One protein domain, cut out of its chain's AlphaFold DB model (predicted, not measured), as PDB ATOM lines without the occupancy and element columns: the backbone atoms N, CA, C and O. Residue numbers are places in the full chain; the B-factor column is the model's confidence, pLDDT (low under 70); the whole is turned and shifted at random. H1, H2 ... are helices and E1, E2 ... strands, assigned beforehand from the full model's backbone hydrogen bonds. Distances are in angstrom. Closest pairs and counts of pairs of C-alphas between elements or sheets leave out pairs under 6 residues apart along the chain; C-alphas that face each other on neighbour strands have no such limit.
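What this domain is: This is residues 787 to 891 of the 905 residues of the protein "DC-STAMP domain-containing protein 1" of Trichinella pseudospiralis (UniProt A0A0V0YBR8). One long helix, H1, forms a straight bar whose first residues, 787 to 798, stick out free; a small, loop-rich body with the hairpin E1 and E2 and the short helices H2 and H3 lies to one side of it, and H3 packs on residues 807 to 814 of H1. A long loop between H1 and E1 and the last stretch, ending in H4, reach far out in different directions. The printed part has 105 residues, with four named helices and two named strands in the order H1, E1, E2, H2, H3, H4; the sheet, E1 - E2, is antiparallel. The class is mostly helix, though under half of the residues are in named elements. The whole is only just loose, close to compact, with a radius of gyration of the C-alphas of 15.6 A, and flat, spanning 44 by 43 by 23 A.

How they stand to each other: H1, residues 787 to 816, touches H3, residues 870 to 874, with residues 807 to 814 alone; the closest C-alphas, of Asn 811 and Leu 874, are 5.6 A apart. E1, residues 844 to 846, and E2, residues 855 to 857, form an antiparallel hairpin at 143 degrees, with N 845 and O 856 within hydrogen-bond range at 2.8 A. H2, residues 858 to 864, follows E2 by a tight link. H4, residues 888 to 891, is only just apart from H1, at 8.5 A. In H1, H2 and H3 every O i to N i+4 pair is within hydrogen-bond range; H4 is too short for one.

Where its parts are: H1 runs 43.4 A from C-alpha 787 at (131.691, 64.275, 119.071). H2 measures 9.9 A. H4 ends with C-alpha 891 at (118.598, 90.425, 108.197).

The domain as a whole: The two farthest C-alphas, of Trp 827 and Asp 883, are 47.9 A apart. The printed part has no cut. The links H1 to E1 and H3 to H4 are long. Low confidence, under 70, includes residues 820 to 830 and 875 to 891.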
ATOM      1  N   ARG A 787     131.057  63.813 120.316       91.88
ATOM      2  CA  ARG A 787     131.691  64.275 119.071       91.88
ATOM      3  C   ARG A 787     130.837  63.984 117.838       91.88
ATOM      4  O   ARG A 787     130.739  64.840 116.962       91.88
ATOM      5  N   ALA A 788     130.207  62.814 117.781       90.06
ATOM      6  CA  ALA A 788     129.340  62.411 116.683       90.06
ATOM      7  C   ALA A 788     128.045  63.239 116.640       90.06
ATOM      8  O   ALA A 788     127.660  63.694 115.566       90.06
ATOM      9  N   VAL A 789     127.414  63.505 117.791       92.00
ATOM     10  CA  VAL A 789     126.244  64.401 117.883       92.00
ATOM     11  C   VAL A 789     126.616  65.823 117.476       92.00
ATOM     12  O   VAL A 789     125.882  66.451 116.713       92.00
ATOM     13  N   TRP A 790     127.760  66.327 117.952       93.19
ATOM     14  CA  TRP A 790     128.251  67.647 117.566       93.19
ATOM     15  C   TRP A 790     128.476  67.736 116.053       93.19
ATOM     16  O   TRP A 790     127.943  68.647 115.428       93.19
ATOM     17  N   LEU A 791     129.175  66.761 115.455       91.31
ATOM     18  CA  LEU A 791     129.438  66.726 114.011       91.31
ATOM     19  C   LEU A 791     128.136  66.672 113.208       91.31
ATOM     20  O   LEU A 791     127.971  67.411 112.244       91.31
ATOM     21  N   TYR A 792     127.191  65.828 113.626       91.00
ATOM     22  CA  TYR A 792     125.891  65.701 112.975       91.00
ATOM     23  C   TYR A 792     125.105  67.025 113.008       91.00
ATOM     24  O   TYR A 792     124.562  67.466 111.993       91.00
ATOM     25  N   ASN A 793     125.075  67.702 114.159       90.94
ATOM     26  CA  ASN A 793     124.400  68.992 114.302       90.94
ATOM     27  C   ASN A 793     125.119  70.118 113.539       90.94
ATOM     28  O   ASN A 793     124.449  70.949 112.926       90.94
ATOM     29  N   ASP A 794     126.456  70.138 113.532       90.06
ATOM     30  CA  ASP A 794     127.253  71.096 112.754       90.06
ATOM     31  C   ASP A 794     127.003  70.934 111.250       90.06
ATOM     32  O   ASP A 794     126.788  71.914 110.538       90.06
ATOM     33  N   MET A 795     126.943  69.695 110.757       88.31
ATOM     34  CA  MET A 795     126.620  69.410 109.359       88.31
ATOM     35  C   MET A 795     125.211  69.868 108.986       88.31
ATOM     36  O   MET A 795     125.038  70.536 107.967       88.31
ATOM     37  N   LEU A 796     124.206  69.593 109.823       88.31
ATOM     38  CA  LEU A 796     122.848  70.087 109.587       88.31
ATOM     39  C   LEU A 796     122.775  71.614 109.581       88.31
ATOM     40  O   LEU A 796     122.092  72.196 108.733       88.31
ATOM     41  N   ARG A 797     123.485  72.269 110.505       87.50
ATOM     42  CA  ARG A 797     123.578  73.730 110.550       87.50
ATOM     43  C   ARG A 797     124.222  74.267 109.273       87.50
ATOM     44  O   ARG A 797     123.680  75.194 108.680       87.50
ATOM     45  N   ASN A 798     125.329  73.677 108.826       86.00
ATOM     46  CA  ASN A 798     126.023  74.086 107.603       86.00
ATOM     47  C   ASN A 798     125.175  73.868 106.349       86.00
ATOM     48  O   ASN A 798     125.101  74.769 105.517       86.00
ATOM     49  N   ARG A 799     124.454  72.746 106.248       85.19
ATOM     50  CA  ARG A 799     123.484  72.502 105.171       85.19
ATOM     51  C   ARG A 799     122.389  73.567 105.148       85.19
ATOM     52  O   ARG A 799     122.114  74.152 104.103       85.19
ATOM     53  N   ALA A 800     121.798  73.871 106.304       83.75
ATOM     54  CA  ALA A 800     120.773  74.907 106.414       83.75
ATOM     55  C   ALA A 800     121.316  76.303 106.066       83.75
ATOM     56  O   ALA A 800     120.637  77.066 105.383       83.75
ATOM     57  N   MET A 801     122.537  76.638 106.501       82.31
ATOM     58  CA  MET A 801     123.197  77.901 106.154       82.31
ATOM     59  C   MET A 801     123.500  77.992 104.655       82.31
ATOM     60  O   MET A 801     123.209  79.023 104.056       82.31
ATOM     61  N   HIS A 802     124.010  76.923 104.035       83.31
ATOM     62  CA  HIS A 802     124.268  76.868 102.594       83.31
ATOM     63  C   HIS A 802     122.985  77.085 101.787       83.31
ATOM     64  O   HIS A 802     122.933  77.967 100.934       83.31
ATOM     65  N   PHE A 803     121.911  76.352 102.101       79.38
ATOM     66  CA  PHE A 803     120.635  76.535 101.410       79.38
ATOM     67  C   PHE A 803     120.028  77.921 101.638       79.38
ATOM     68  O   PHE A 803     119.480  78.497 100.705       79.38
ATOM     69  N   ARG A 804     120.163  78.506 102.835       79.38
ATOM     70  CA  ARG A 804     119.733  79.894 103.087       79.38
ATOM     71  C   ARG A 804     120.504  80.902 102.234       79.38
ATOM     72  O   ARG A 804     119.874  81.773 101.645       79.38
ATOM     73  N   LYS A 805     121.831  80.763 102.122       81.75
ATOM     74  CA  LYS A 805     122.656  81.613 101.246       81.75
ATOM     75  C   LYS A 805     122.252  81.465  99.778       81.75
ATOM     76  O   LYS A 805     121.953  82.468  99.138       81.75
ATOM     77  N   ARG A 806     122.116  80.228  99.282       81.94
ATOM     78  CA  ARG A 806     121.671  79.963  97.903       81.94
ATOM     79  C   ARG A 806     120.283  80.521  97.615       81.94
ATOM     80  O   ARG A 806     120.088  81.088  96.552       81.94
ATOM     81  N   LYS A 807     119.330  80.435  98.549       78.88
ATOM     82  CA  LYS A 807     118.011  81.071  98.381       78.88
ATOM     83  C   LYS A 807     118.120  82.583  98.188       78.88
ATOM     84  O   LYS A 807     117.439  83.115  97.323       78.88
ATOM     85  N   ILE A 808     118.970  83.264  98.957       78.50
ATOM     86  CA  ILE A 808     119.168  84.716  98.823       78.50
ATOM     87  C   ILE A 808     119.824  85.058  97.486       78.50
ATOM     88  O   ILE A 808     119.348  85.957  96.801       78.50
ATOM     89  N   GLU A 809     120.885  84.343  97.107       80.31
ATOM     90  CA  GLU A 809     121.568  84.535  95.821       80.31
ATOM     91  C   GLU A 809     120.613  84.331  94.641       80.31
ATOM     92  O   GLU A 809     120.522  85.189  93.771       80.31
ATOM     93  N   ILE A 810     119.853  83.234  94.647       79.44
ATOM     94  CA  ILE A 810     118.901  82.918  93.580       79.44
ATOM     95  C   ILE A 810     117.750  83.924  93.551       79.44
ATOM     96  O   ILE A 810     117.290  84.266  92.472       79.44
ATOM     97  N   ASN A 811     117.279  84.414  94.701       77.00
ATOM     98  CA  ASN A 811     116.214  85.415  94.707       77.00
ATOM     99  C   ASN A 811     116.701  86.761  94.151       77.00
ATOM    100  O   ASN A 811     115.976  87.392  93.397       77.00
ATOM    101  N   LYS A 812     117.947  87.169  94.445       75.25
ATOM    102  CA  LYS A 812     118.561  88.334  93.785       75.25
ATOM    103  C   LYS A 812     118.598  88.144  92.262       75.25
ATOM    104  O   LYS A 812     118.061  88.972  91.543       75.25
ATOM    105  N   MET A 813     119.105  86.999  91.793       77.50
ATOM    106  CA  MET A 813     119.121  86.657  90.358       77.50
ATOM    107  C   MET A 813     117.713  86.648  89.741       77.50
ATOM    108  O   MET A 813     117.537  87.084  88.614       77.50
ATOM    109  N   ALA A 814     116.702  86.179  90.477       73.88
ATOM    110  CA  ALA A 814     115.320  86.106  90.010       73.88
ATOM    111  C   ALA A 814     114.583  87.459  90.009       73.88
ATOM    112  O   ALA A 814     113.588  87.589  89.295       73.88
ATOM    113  N   MET A 815     115.031  88.426  90.823       71.00
ATOM    114  CA  MET A 815     114.542  89.812  90.822       71.00
ATOM    115  C   MET A 815     115.120  90.607  89.649       71.00
ATOM    116  O   MET A 815     114.384  91.358  89.017       71.00
ATOM    117  N   ASP A 816     116.407  90.404  89.360       71.38
ATOM    118  CA  ASP A 816     117.117  91.084  88.269       71.38
ATOM    119  C   ASP A 816     116.942  90.362  86.910       71.38
ATOM    120  O   ASP A 816     117.318  90.895  85.872       71.38
ATOM    121  N   ASP A 817     116.357  89.154  86.912       70.19
ATOM    122  CA  ASP A 817     116.222  88.217  85.775       70.19
ATOM    123  C   ASP A 817     117.567  87.843  85.103       70.19
ATOM    124  O   ASP A 817     117.639  87.384  83.962       70.19
ATOM    125  N   GLU A 818     118.666  87.998  85.844       72.94
ATOM    126  CA  GLU A 818     120.036  87.721  85.409       72.94
ATOM    127  C   GLU A 818     120.501  86.347  85.910       72.94
ATOM    128  O   GLU A 818     121.292  86.211  86.851       72.94
ATOM    129  N   PHE A 819     120.012  85.286  85.272       73.81
ATOM    130  CA  PHE A 819     120.530  83.943  85.521       73.81
ATOM    131  C   PHE A 819     121.816  83.683  84.719       73.81
ATOM    132  O   PHE A 819     121.913  84.079  83.552       73.81
ATOM    133  N   PRO A 820     122.817  82.997  85.305       66.56
ATOM    134  CA  PRO A 820     124.021  82.627  84.577       66.56
ATOM    135  C   PRO A 820     123.654  81.750  83.376       66.56
ATOM    136  O   PRO A 820     122.931  80.765  83.519       66.56
ATOM    137  N   LYS A 821     124.174  82.105  82.195       61.59
ATOM    138  CA  LYS A 821     123.986  81.308  80.976       61.59
ATOM    139  C   LYS A 821     124.483  79.873  81.215       61.59
ATOM    140  O   LYS A 821     125.517  79.708  81.878       61.59
ATOM    141  N   PRO A 822     123.796  78.848  80.680       58.53
ATOM    142  CA  PRO A 822     124.188  77.459  80.866       58.53
ATOM    143  C   PRO A 822     125.646  77.272  80.452       58.53
ATOM    144  O   PRO A 822     126.081  77.715  79.389       58.53
ATOM    145  N   THR A 823     126.424  76.605  81.303       52.06
ATOM    146  CA  THR A 823     127.853  76.330  81.071       52.06
ATOM    147  C   THR A 823     128.064  75.204  80.049       52.06
ATOM    148  O   THR A 823     129.089  74.523  80.065       52.06
ATOM    149  N   SER A 824     127.093  74.985  79.161       50.66
ATOM    150  CA  SER A 824     127.171  74.009  78.088       50.66
ATOM    151  C   SER A 824     128.121  74.531  77.012       50.66
ATOM    152  O   SER A 824     127.735  75.235  76.078       50.66
ATOM    153  N   SER A 825     129.394  74.162  77.129       45.44
ATOM    154  CA  SER A 825     130.181  73.919  75.925       45.44
ATOM    155  C   SER A 825     129.437  72.866  75.104       45.44
ATOM    156  O   SER A 825     128.990  71.865  75.662       45.44
ATOM    157  N   VAL A 826     129.348  73.064  73.787       47.22
ATOM    158  CA  VAL A 826     128.725  72.163  72.792       47.22
ATOM    159  C   VAL A 826     129.239  70.703  72.887       47.22
ATOM    160  O   VAL A 826     128.693  69.809  72.255       47.22
ATOM    161  N   TRP A 827     130.290  70.447  73.678       47.56
ATOM    162  CA  TRP A 827     130.970  69.158  73.832       47.56
ATOM    163  C   TRP A 827     130.885  68.559  75.253       47.56
ATOM    164  O   TRP A 827     131.490  67.515  75.512       47.56
ATOM    165  N   SER A 828     130.158  69.172  76.197       54.16
ATOM    166  CA  SER A 828     129.990  68.618  77.549       54.16
ATOM    167  C   SER A 828     128.608  68.907  78.151       54.16
ATOM    168  O   SER A 828     128.409  69.959  78.758       54.16
ATOM    169  N   ASP A 829     127.695  67.934  78.066       60.34
ATOM    170  CA  ASP A 829     126.390  67.918  78.754       60.34
ATOM    171  C   ASP A 829     126.562  67.703  80.265       60.34
ATOM    172  O   ASP A 829     126.294  66.628  80.805       60.34
ATOM    173  N   VAL A 830     127.111  68.692  80.968       68.81
ATOM    174  CA  VAL A 830     127.225  68.670  82.429       68.81
ATOM    175  C   VAL A 830     126.309  69.746  82.994       68.81
ATOM    176  O   VAL A 830     126.671  70.919  83.029       68.81
ATOM    177  N   PHE A 831     125.133  69.327  83.459       72.69
ATOM    178  CA  PHE A 831     124.183  70.181  84.164       72.69
ATOM    179  C   PHE A 831     124.667  70.432  85.594       72.69
ATOM    180  O   PHE A 831     125.276  69.558  86.225       72.69
ATOM    181  N   VAL A 832     124.408  71.634  86.113       77.25
ATOM    182  CA  VAL A 832     124.778  72.031  87.477       77.25
ATOM    183  C   VAL A 832     123.536  72.501  88.217       77.25
ATOM    184  O   VAL A 832     122.900  73.472  87.826       77.25
ATOM    185  N   CYS A 833     123.203  71.842  89.327       81.38
ATOM    186  CA  CYS A 833     122.004  72.167  90.096       81.38
ATOM    187  C   CYS A 833     122.153  73.561  90.703       81.38
ATOM    188  O   CYS A 833     123.035  73.782  91.537       81.38
ATOM    189  N   ILE A 834     121.248  74.481  90.371       79.25
ATOM    190  CA  ILE A 834     121.296  75.852  90.884       79.25
ATOM    191  C   ILE A 834     121.144  75.894  92.411       79.25
ATOM    192  O   ILE A 834     121.650  76.794  93.072       79.25
ATOM    193  N   TYR A 835     120.481  74.908  93.014       78.62
ATOM    194  CA  TYR A 835     120.172  74.930  94.440       78.62
ATOM    195  C   TYR A 835     121.286  74.321  95.308       78.62
ATOM    196  O   TYR A 835     121.671  74.913  96.314       78.62
ATOM    197  N   CYS A 836     121.847  73.168  94.922       77.62
ATOM    198  CA  CYS A 836     122.873  72.462  95.707       77.62
ATOM    199  C   CYS A 836     124.264  72.390  95.053       77.62
ATOM    200  O   CYS A 836     125.189  71.888  95.691       77.62
ATOM    201  N   GLY A 837     124.428  72.854  93.810       75.25
ATOM    202  CA  GLY A 837     125.708  72.847  93.087       75.25
ATOM    203  C   GLY A 837     126.166  71.468  92.595       75.25
ATOM    204  O   GLY A 837     127.340  71.287  92.278       75.25
ATOM    205  N   GLU A 838     125.271  70.479  92.567       75.38
ATOM    206  CA  GLU A 838     125.572  69.125  92.096       75.38
ATOM    207  C   GLU A 838     125.747  69.089  90.579       75.38
ATOM    208  O   GLU A 838     124.915  69.633  89.859       75.38
ATOM    209  N   LYS A 839     126.842  68.474  90.110       78.44
ATOM    210  CA  LYS A 839     127.165  68.340  88.684       78.44
ATOM    211  C   LYS A 839     126.813  66.935  88.210       78.44
ATOM    212  O   LYS A 839     127.299  65.971  88.798       78.44
ATOM    213  N   GLY A 840     126.038  66.811  87.140       72.50
ATOM    214  CA  GLY A 840     125.675  65.507  86.586       72.50
ATOM    215  C   GLY A 840     125.257  65.577  85.122       72.50
ATOM    216  O   GLY A 840     125.006  66.652  84.590       72.50
ATOM    217  N   LYS A 841     125.234  64.412  84.466       64.69
ATOM    218  CA  LYS A 841     124.831  64.277  83.055       64.69
ATOM    219  C   LYS A 841     123.353  63.904  82.874       64.69
ATOM    220  O   LYS A 841     122.794  64.162  81.818       64.69
ATOM    221  N   TYR A 842     122.735  63.296  83.887       60.66
ATOM    222  CA  TYR A 842     121.370  62.756  83.860       60.66
ATOM    223  C   TYR A 842     120.634  63.142  85.162       60.66
ATOM    224  O   TYR A 842     121.296  63.491  86.140       60.66
ATOM    225  N   ASP A 843     119.295  63.083  85.174       70.06
ATOM    226  CA  ASP A 843     118.408  63.358  86.330       70.06
ATOM    227  C   ASP A 843     118.302  64.825  86.800       70.06
ATOM    228  O   ASP A 843     118.282  65.121  88.004       70.06
ATOM    229  N   PHE A 844     118.191  65.756  85.847       75.00
ATOM    230  CA  PHE A 844     117.896  67.164  86.121       75.00
ATOM    231  C   PHE A 844     116.494  67.544  85.638       75.00
ATOM    232  O   PHE A 844     116.122  67.253  84.505       75.00
ATOM    233  N   SER A 845     115.734  68.201  86.510       77.75
ATOM    234  CA  SER A 845     114.431  68.788  86.202       77.75
ATOM    235  C   SER A 845     114.606  70.272  85.900       77.75
ATOM    236  O   SER A 845     115.246  70.997  86.669       77.75
ATOM    237  N   THR A 846     114.010  70.728  84.804       72.38
ATOM    238  CA  THR A 846     113.983  72.137  84.399       72.38
ATOM    239  C   THR A 846     112.568  72.693  84.478       72.38
ATOM    240  O   THR A 846     111.579  71.966  84.429       72.38
ATOM    241  N   CYS A 847     112.470  74.007  84.663       76.25
ATOM    242  CA  CYS A 847     111.199  74.717  84.673       76.25
ATOM    243  C   CYS A 847     110.896  75.279  83.285       76.25
ATOM    244  O   CYS A 847     111.740  75.973  82.721       76.25
ATOM    245  N   ASP A 848     109.663  75.109  82.803       72.19
ATOM    246  CA  ASP A 848     109.222  75.647  81.508       72.19
ATOM    247  C   ASP A 848     109.397  77.173  81.396       72.19
ATOM    248  O   ASP A 848     109.645  77.695  80.312       72.19
ATOM    249  N   LYS A 849     109.305  77.904  82.520       69.75
ATOM    250  CA  LYS A 849     109.434  79.374  82.560       69.75
ATOM    251  C   LYS A 849     110.869  79.895  82.493       69.75
ATOM    252  O   LYS A 849     111.067  81.025  82.074       69.75
ATOM    253  N   HIS A 850     111.846  79.103  82.925       70.75
ATOM    254  CA  HIS A 850     113.263  79.493  82.984       70.75
ATOM    255  C   HIS A 850     114.126  78.491  82.207       70.75
ATOM    256  O   HIS A 850     115.236  78.143  82.624       70.75
ATOM    257  N   ASN A 851     113.563  77.974  81.111       60.19
ATOM    258  CA  ASN A 851     114.123  76.878  80.338       60.19
ATOM    259  C   ASN A 851     115.575  77.205  79.943       60.19
ATOM    260  O   ASN A 851     115.834  78.277  79.405       60.19
ATOM    261  N   GLN A 852     116.500  76.283  80.231       62.50
ATOM    262  CA  GLN A 852     117.951  76.358  79.967       62.50
ATOM    263  C   GLN A 852     118.816  77.210  80.917       62.50
ATOM    264  O   GLN A 852     120.036  77.122  80.826       62.50
ATOM    265  N   ASN A 853     118.246  77.975  81.855       67.75
ATOM    266  CA  ASN A 853     119.035  78.789  82.800       67.75
ATOM    267  C   ASN A 853     118.990  78.271  84.250       67.75
ATOM    268  O   ASN A 853     119.813  78.656  85.084       67.75
ATOM    269  N   VAL A 854     118.004  77.429  84.576       74.94
ATOM    270  CA  VAL A 854     117.714  76.999  85.949       74.94
ATOM    271  C   VAL A 854     117.479  75.490  85.987       74.94
ATOM    272  O   VAL A 854     116.362  75.016  85.770       74.94
ATOM    273  N   ASP A 855     118.533  74.745  86.324       80.44
ATOM    274  CA  ASP A 855     118.490  73.287  86.456       80.44
ATOM    275  C   ASP A 855     118.433  72.851  87.927       80.44
ATOM    276  O   ASP A 855     119.138  73.383  88.795       80.44
ATOM    277  N   HIS A 856     117.631  71.826  88.220       82.00
ATOM    278  CA  HIS A 856     117.519  71.212  89.542       82.00
ATOM    279  C   HIS A 856     117.874  69.733  89.491       82.00
ATOM    280  O   HIS A 856     117.324  69.010  88.674       82.00
ATOM    281  N   CYS A 857     118.723  69.241  90.397       83.12
ATOM    282  CA  CYS A 857     118.862  67.793  90.540       83.12
ATOM    283  C   CYS A 857     117.563  67.195  91.107       83.12
ATOM    284  O   CYS A 857     116.918  67.814  91.963       83.12
ATOM    285  N   LYS A 858     117.213  65.980  90.672       81.62
ATOM    286  CA  LYS A 858     116.004  65.243  91.086       81.62
ATOM    287  C   LYS A 858     115.730  65.302  92.591       81.62
ATOM    288  O   LYS A 858     114.636  65.623  93.035       81.62
ATOM    289  N   HIS A 859     116.768  65.084  93.389       77.62
ATOM    290  CA  HIS A 859     116.656  65.035  94.842       77.62
ATOM    291  C   HIS A 859     116.351  66.411  95.471       77.62
ATOM    292  O   HIS A 859     115.644  66.491  96.467       77.62
ATOM    293  N   CYS A 860     116.847  67.521  94.905       78.94
ATOM    294  CA  CYS A 860     116.423  68.860  95.342       78.94
ATOM    295  C   CYS A 860     115.019  69.218  94.840       78.94
ATOM    296  O   CYS A 860     114.292  69.913  95.545       78.94
ATOM    297  N   TRP A 861     114.652  68.758  93.643       81.31
ATOM    298  CA  TRP A 861     113.336  68.982  93.049       81.31
ATOM    299  C   TRP A 861     112.217  68.329  93.870       81.31
ATOM    300  O   TRP A 861     111.243  68.991  94.221       81.31
ATOM    301  N   GLU A 862     112.391  67.061  94.234       79.12
ATOM    302  CA  GLU A 862     111.397  66.276  94.973       79.12
ATOM    303  C   GLU A 862     111.382  66.637  96.469       79.12
ATOM    304  O   GLU A 862     110.335  66.992  97.006       79.12
ATOM    305  N   GLU A 863     112.535  66.608  97.151       74.06
ATOM    306  CA  GLU A 863     112.560  66.688  98.622       74.06
ATOM    307  C   GLU A 863     112.506  68.110  99.184       74.06
ATOM    308  O   GLU A 863     111.868  68.354 100.208       74.06
ATOM    309  N   GLU A 864     113.200  69.056  98.551       73.94
ATOM    310  CA  GLU A 864     113.342  70.418  99.086       73.94
ATOM    311  C   GLU A 864     112.347  71.396  98.452       73.94
ATOM    312  O   GLU A 864     111.969  72.391  99.074       73.94
ATOM    313  N   LEU A 865     111.930  71.129  97.210       75.19
ATOM    314  CA  LEU A 865     111.131  72.052  96.406       75.19
ATOM    315  C   LEU A 865     109.694  71.576  96.144       75.19
ATOM    316  O   LEU A 865     108.870  72.387  95.712       75.19
ATOM    317  N   ALA A 866     109.369  70.315  96.456       77.69
ATOM    318  CA  ALA A 866     108.065  69.701  96.193       77.69
ATOM    319  C   ALA A 866     107.608  69.918  94.739       77.69
ATOM    320  O   ALA A 866     106.523  70.445  94.491       77.69
ATOM    321  N   GLU A 867     108.495  69.588  93.797       80.31
ATOM    322  CA  GLU A 867     108.284  69.653  92.345       80.31
ATOM    323  C   GLU A 867     108.002  71.059  91.792       80.31
ATOM    324  O   GLU A 867     107.324  71.238  90.779       80.31
ATOM    325  N   ARG A 868     108.521  72.097  92.458       78.19
ATOM    326  CA  ARG A 868     108.356  73.494  92.039       78.19
ATOM    327  C   ARG A 868     109.694  74.176  91.790       78.19
ATOM    328  O   ARG A 868     110.659  74.010  92.525       78.19
ATOM    329  N   CYS A 869     109.737  75.042  90.785       80.50
ATOM    330  CA  CYS A 869     110.923  75.842  90.492       80.50
ATOM    331  C   CYS A 869     111.234  76.833  91.618       80.50
ATOM    332  O   CYS A 869     110.388  77.662  91.962       80.50
ATOM    333  N   ILE A 870     112.471  76.818  92.131       77.75
ATOM    334  CA  ILE A 870     112.888  77.717  93.221       77.75
ATOM    335  C   ILE A 870     112.803  79.195  92.811       77.75
ATOM    336  O   ILE A 870     112.348  80.013  93.601       77.75
ATOM    337  N   ALA A 871     113.173  79.534  91.571       75.69
ATOM    338  CA  ALA A 871     113.109  80.904  91.059       75.69
ATOM    339  C   ALA A 871     111.659  81.419  91.009       75.69
ATOM    340  O   ALA A 871     111.366  82.507  91.495       75.69
ATOM    341  N   CYS A 872     110.722  80.592  90.528       76.50
ATOM    342  CA  CYS A 872     109.295  80.927  90.509       76.50
ATOM    343  C   CYS A 872     108.675  81.019  91.913       76.50
ATOM    344  O   CYS A 872     107.722  81.772  92.111       76.50
ATOM    345  N   LEU A 873     109.170  80.227  92.871       74.38
ATOM    346  CA  LEU A 873     108.752  80.310  94.272       74.38
ATOM    347  C   LEU A 873     109.236  81.616  94.912       74.38
ATOM    348  O   LEU A 873     108.453  82.300  95.565       74.38
ATOM    349  N   LEU A 874     110.502  81.974  94.689       71.06
ATOM    350  CA  LEU A 874     111.152  83.132  95.301       71.06
ATOM    351  C   LEU A 874     110.698  84.473  94.706       71.06
ATOM    352  O   LEU A 874     110.551  85.425  95.465       71.06
ATOM    353  N   GLN A 875     110.348  84.535  93.413       63.91
ATOM    354  CA  GLN A 875     109.717  85.721  92.799       63.91
ATOM    355  C   GLN A 875     108.425  86.163  93.510       63.91
ATOM    356  O   GLN A 875     108.015  87.316  93.392       63.91
ATOM    357  N   ARG A 876     107.760  85.267  94.256       55.47
ATOM    358  CA  ARG A 876     106.567  85.597  95.056       55.47
ATOM    359  C   ARG A 876     106.892  86.073  96.477       55.47
ATOM    360  O   ARG A 876     106.006  86.598  97.148       55.47
ATOM    361  N   GLU A 877     108.128  85.913  96.946       58.41
ATOM    362  CA  GLU A 877     108.577  86.323  98.279       58.41
ATOM    363  C   GLU A 877     109.438  87.595  98.200       58.41
ATOM    364  O   GLU A 877     110.634  87.549  97.921       58.41
ATOM    365  N   ASN A 878     108.847  88.753  98.525       60.19
ATOM    366  CA  ASN A 878     109.611  89.994  98.696       60.19
ATOM    367  C   ASN A 878     110.559  89.872  99.903       60.19
ATOM    368  O   ASN A 878     110.095  89.770 101.042       60.19
ATOM    369  N   ILE A 879     111.876  89.889  99.667       59.31
ATOM    370  CA  ILE A 879     112.913  89.843 100.722       59.31
ATOM    371  C   ILE A 879     113.031  91.186 101.442       59.31
ATOM    372  O   ILE A 879     113.431  91.245 102.605       59.31
ATOM    373  N   LEU A 880     112.694  92.268 100.750       55.44
ATOM    374  CA  LEU A 880     112.687  93.608 101.304       55.44
ATOM    375  C   LEU A 880     111.384  93.811 102.082       55.44
ATOM    376  O   LEU A 880     110.286  93.519 101.601       55.44
ATOM    377  N   GLY A 881     111.512  94.263 103.325       58.81
ATOM    378  CA  GLY A 881     110.398  94.787 104.092       58.81
ATOM    379  C   GLY A 881     109.886  96.081 103.464       58.81
ATOM    380  O   GLY A 881     110.503  96.656 102.565       58.81
ATOM    381  N   LYS A 882     108.743  96.571 103.952       56.53
ATOM    382  CA  LYS A 882     108.153  97.845 103.496       56.53
ATOM    383  C   LYS A 882     109.087  99.053 103.700       56.53
ATOM    384  O   LYS A 882     108.862 100.103 103.119       56.53
ATOM    385  N   ASP A 883     110.117  98.888 104.523       52.50
ATOM    386  CA  ASP A 883     111.183  99.831 104.858       52.50
ATOM    387  C   ASP A 883     112.379  99.795 103.886       52.50
ATOM    388  O   ASP A 883     113.381 100.465 104.129       52.50
ATOM    389  N   GLY A 884     112.322  98.995 102.812       53.81
ATOM    390  CA  GLY A 884     113.427  98.845 101.855       53.81
ATOM    391  C   GLY A 884     114.657  98.141 102.441       53.81
ATOM    392  O   GLY A 884     115.700  98.064 101.797       53.81
ATOM    393  N   ARG A 885     114.554  97.608 103.664       51.72
ATOM    394  CA  ARG A 885     115.590  96.801 104.311       51.72
ATOM    395  C   ARG A 885     115.220  95.334 104.182       51.72
ATOM    396  O   ARG A 885     114.047  94.982 104.197       51.72
ATOM    397  N   ILE A 886     116.219  94.461 104.132       59.09
ATOM    398  CA  ILE A 886     116.011  93.010 104.209       59.09
ATOM    399  C   ILE A 886     115.138  92.705 105.444       59.09
ATOM    400  O   ILE A 886     115.437  93.206 106.537       59.09
ATOM    401  N   LYS A 887     114.040  91.950 105.273       66.25
ATOM    402  CA  LYS A 887     113.135  91.559 106.369       66.25
ATOM    403  C   LYS A 887     113.931  90.910 107.497       66.25
ATOM    404  O   LYS A 887     114.944  90.263 107.256       66.25
ATOM    405  N   GLU A 888     113.465  91.068 108.727       59.91
ATOM    406  CA  GLU A 888     114.187  90.662 109.940       59.91
ATOM    407  C   GLU A 888     114.591  89.173 109.944       59.91
ATOM    408  O   GLU A 888     115.713  88.832 110.308       59.91
ATOM    409  N   GLU A 889     113.738  88.315 109.380       57.12
ATOM    410  CA  GLU A 889     113.979  86.889 109.105       57.12
ATOM    411  C   GLU A 889     115.204  86.597 108.206       57.12
ATOM    412  O   GLU A 889     115.820  85.536 108.317       57.12
ATOM    413  N   TYR A 890     115.604  87.554 107.366       53.72
ATOM    414  CA  TYR A 890     116.745  87.482 106.448       53.72
ATOM    415  C   TYR A 890     117.891  88.442 106.838       53.72
ATOM    416  O   TYR A 890     118.980  88.375 106.268       53.72
ATOM    417  N   ARG A 891     117.681  89.329 107.822       55.00
ATOM    418  CA  ARG A 891     118.598  90.425 108.197       55.00
ATOM    419  C   ARG A 891     119.836  89.943 108.972       55.00
ATOM    420  O   ARG A 891     120.881  90.580 108.912       55.00
TER     421      ARG A 891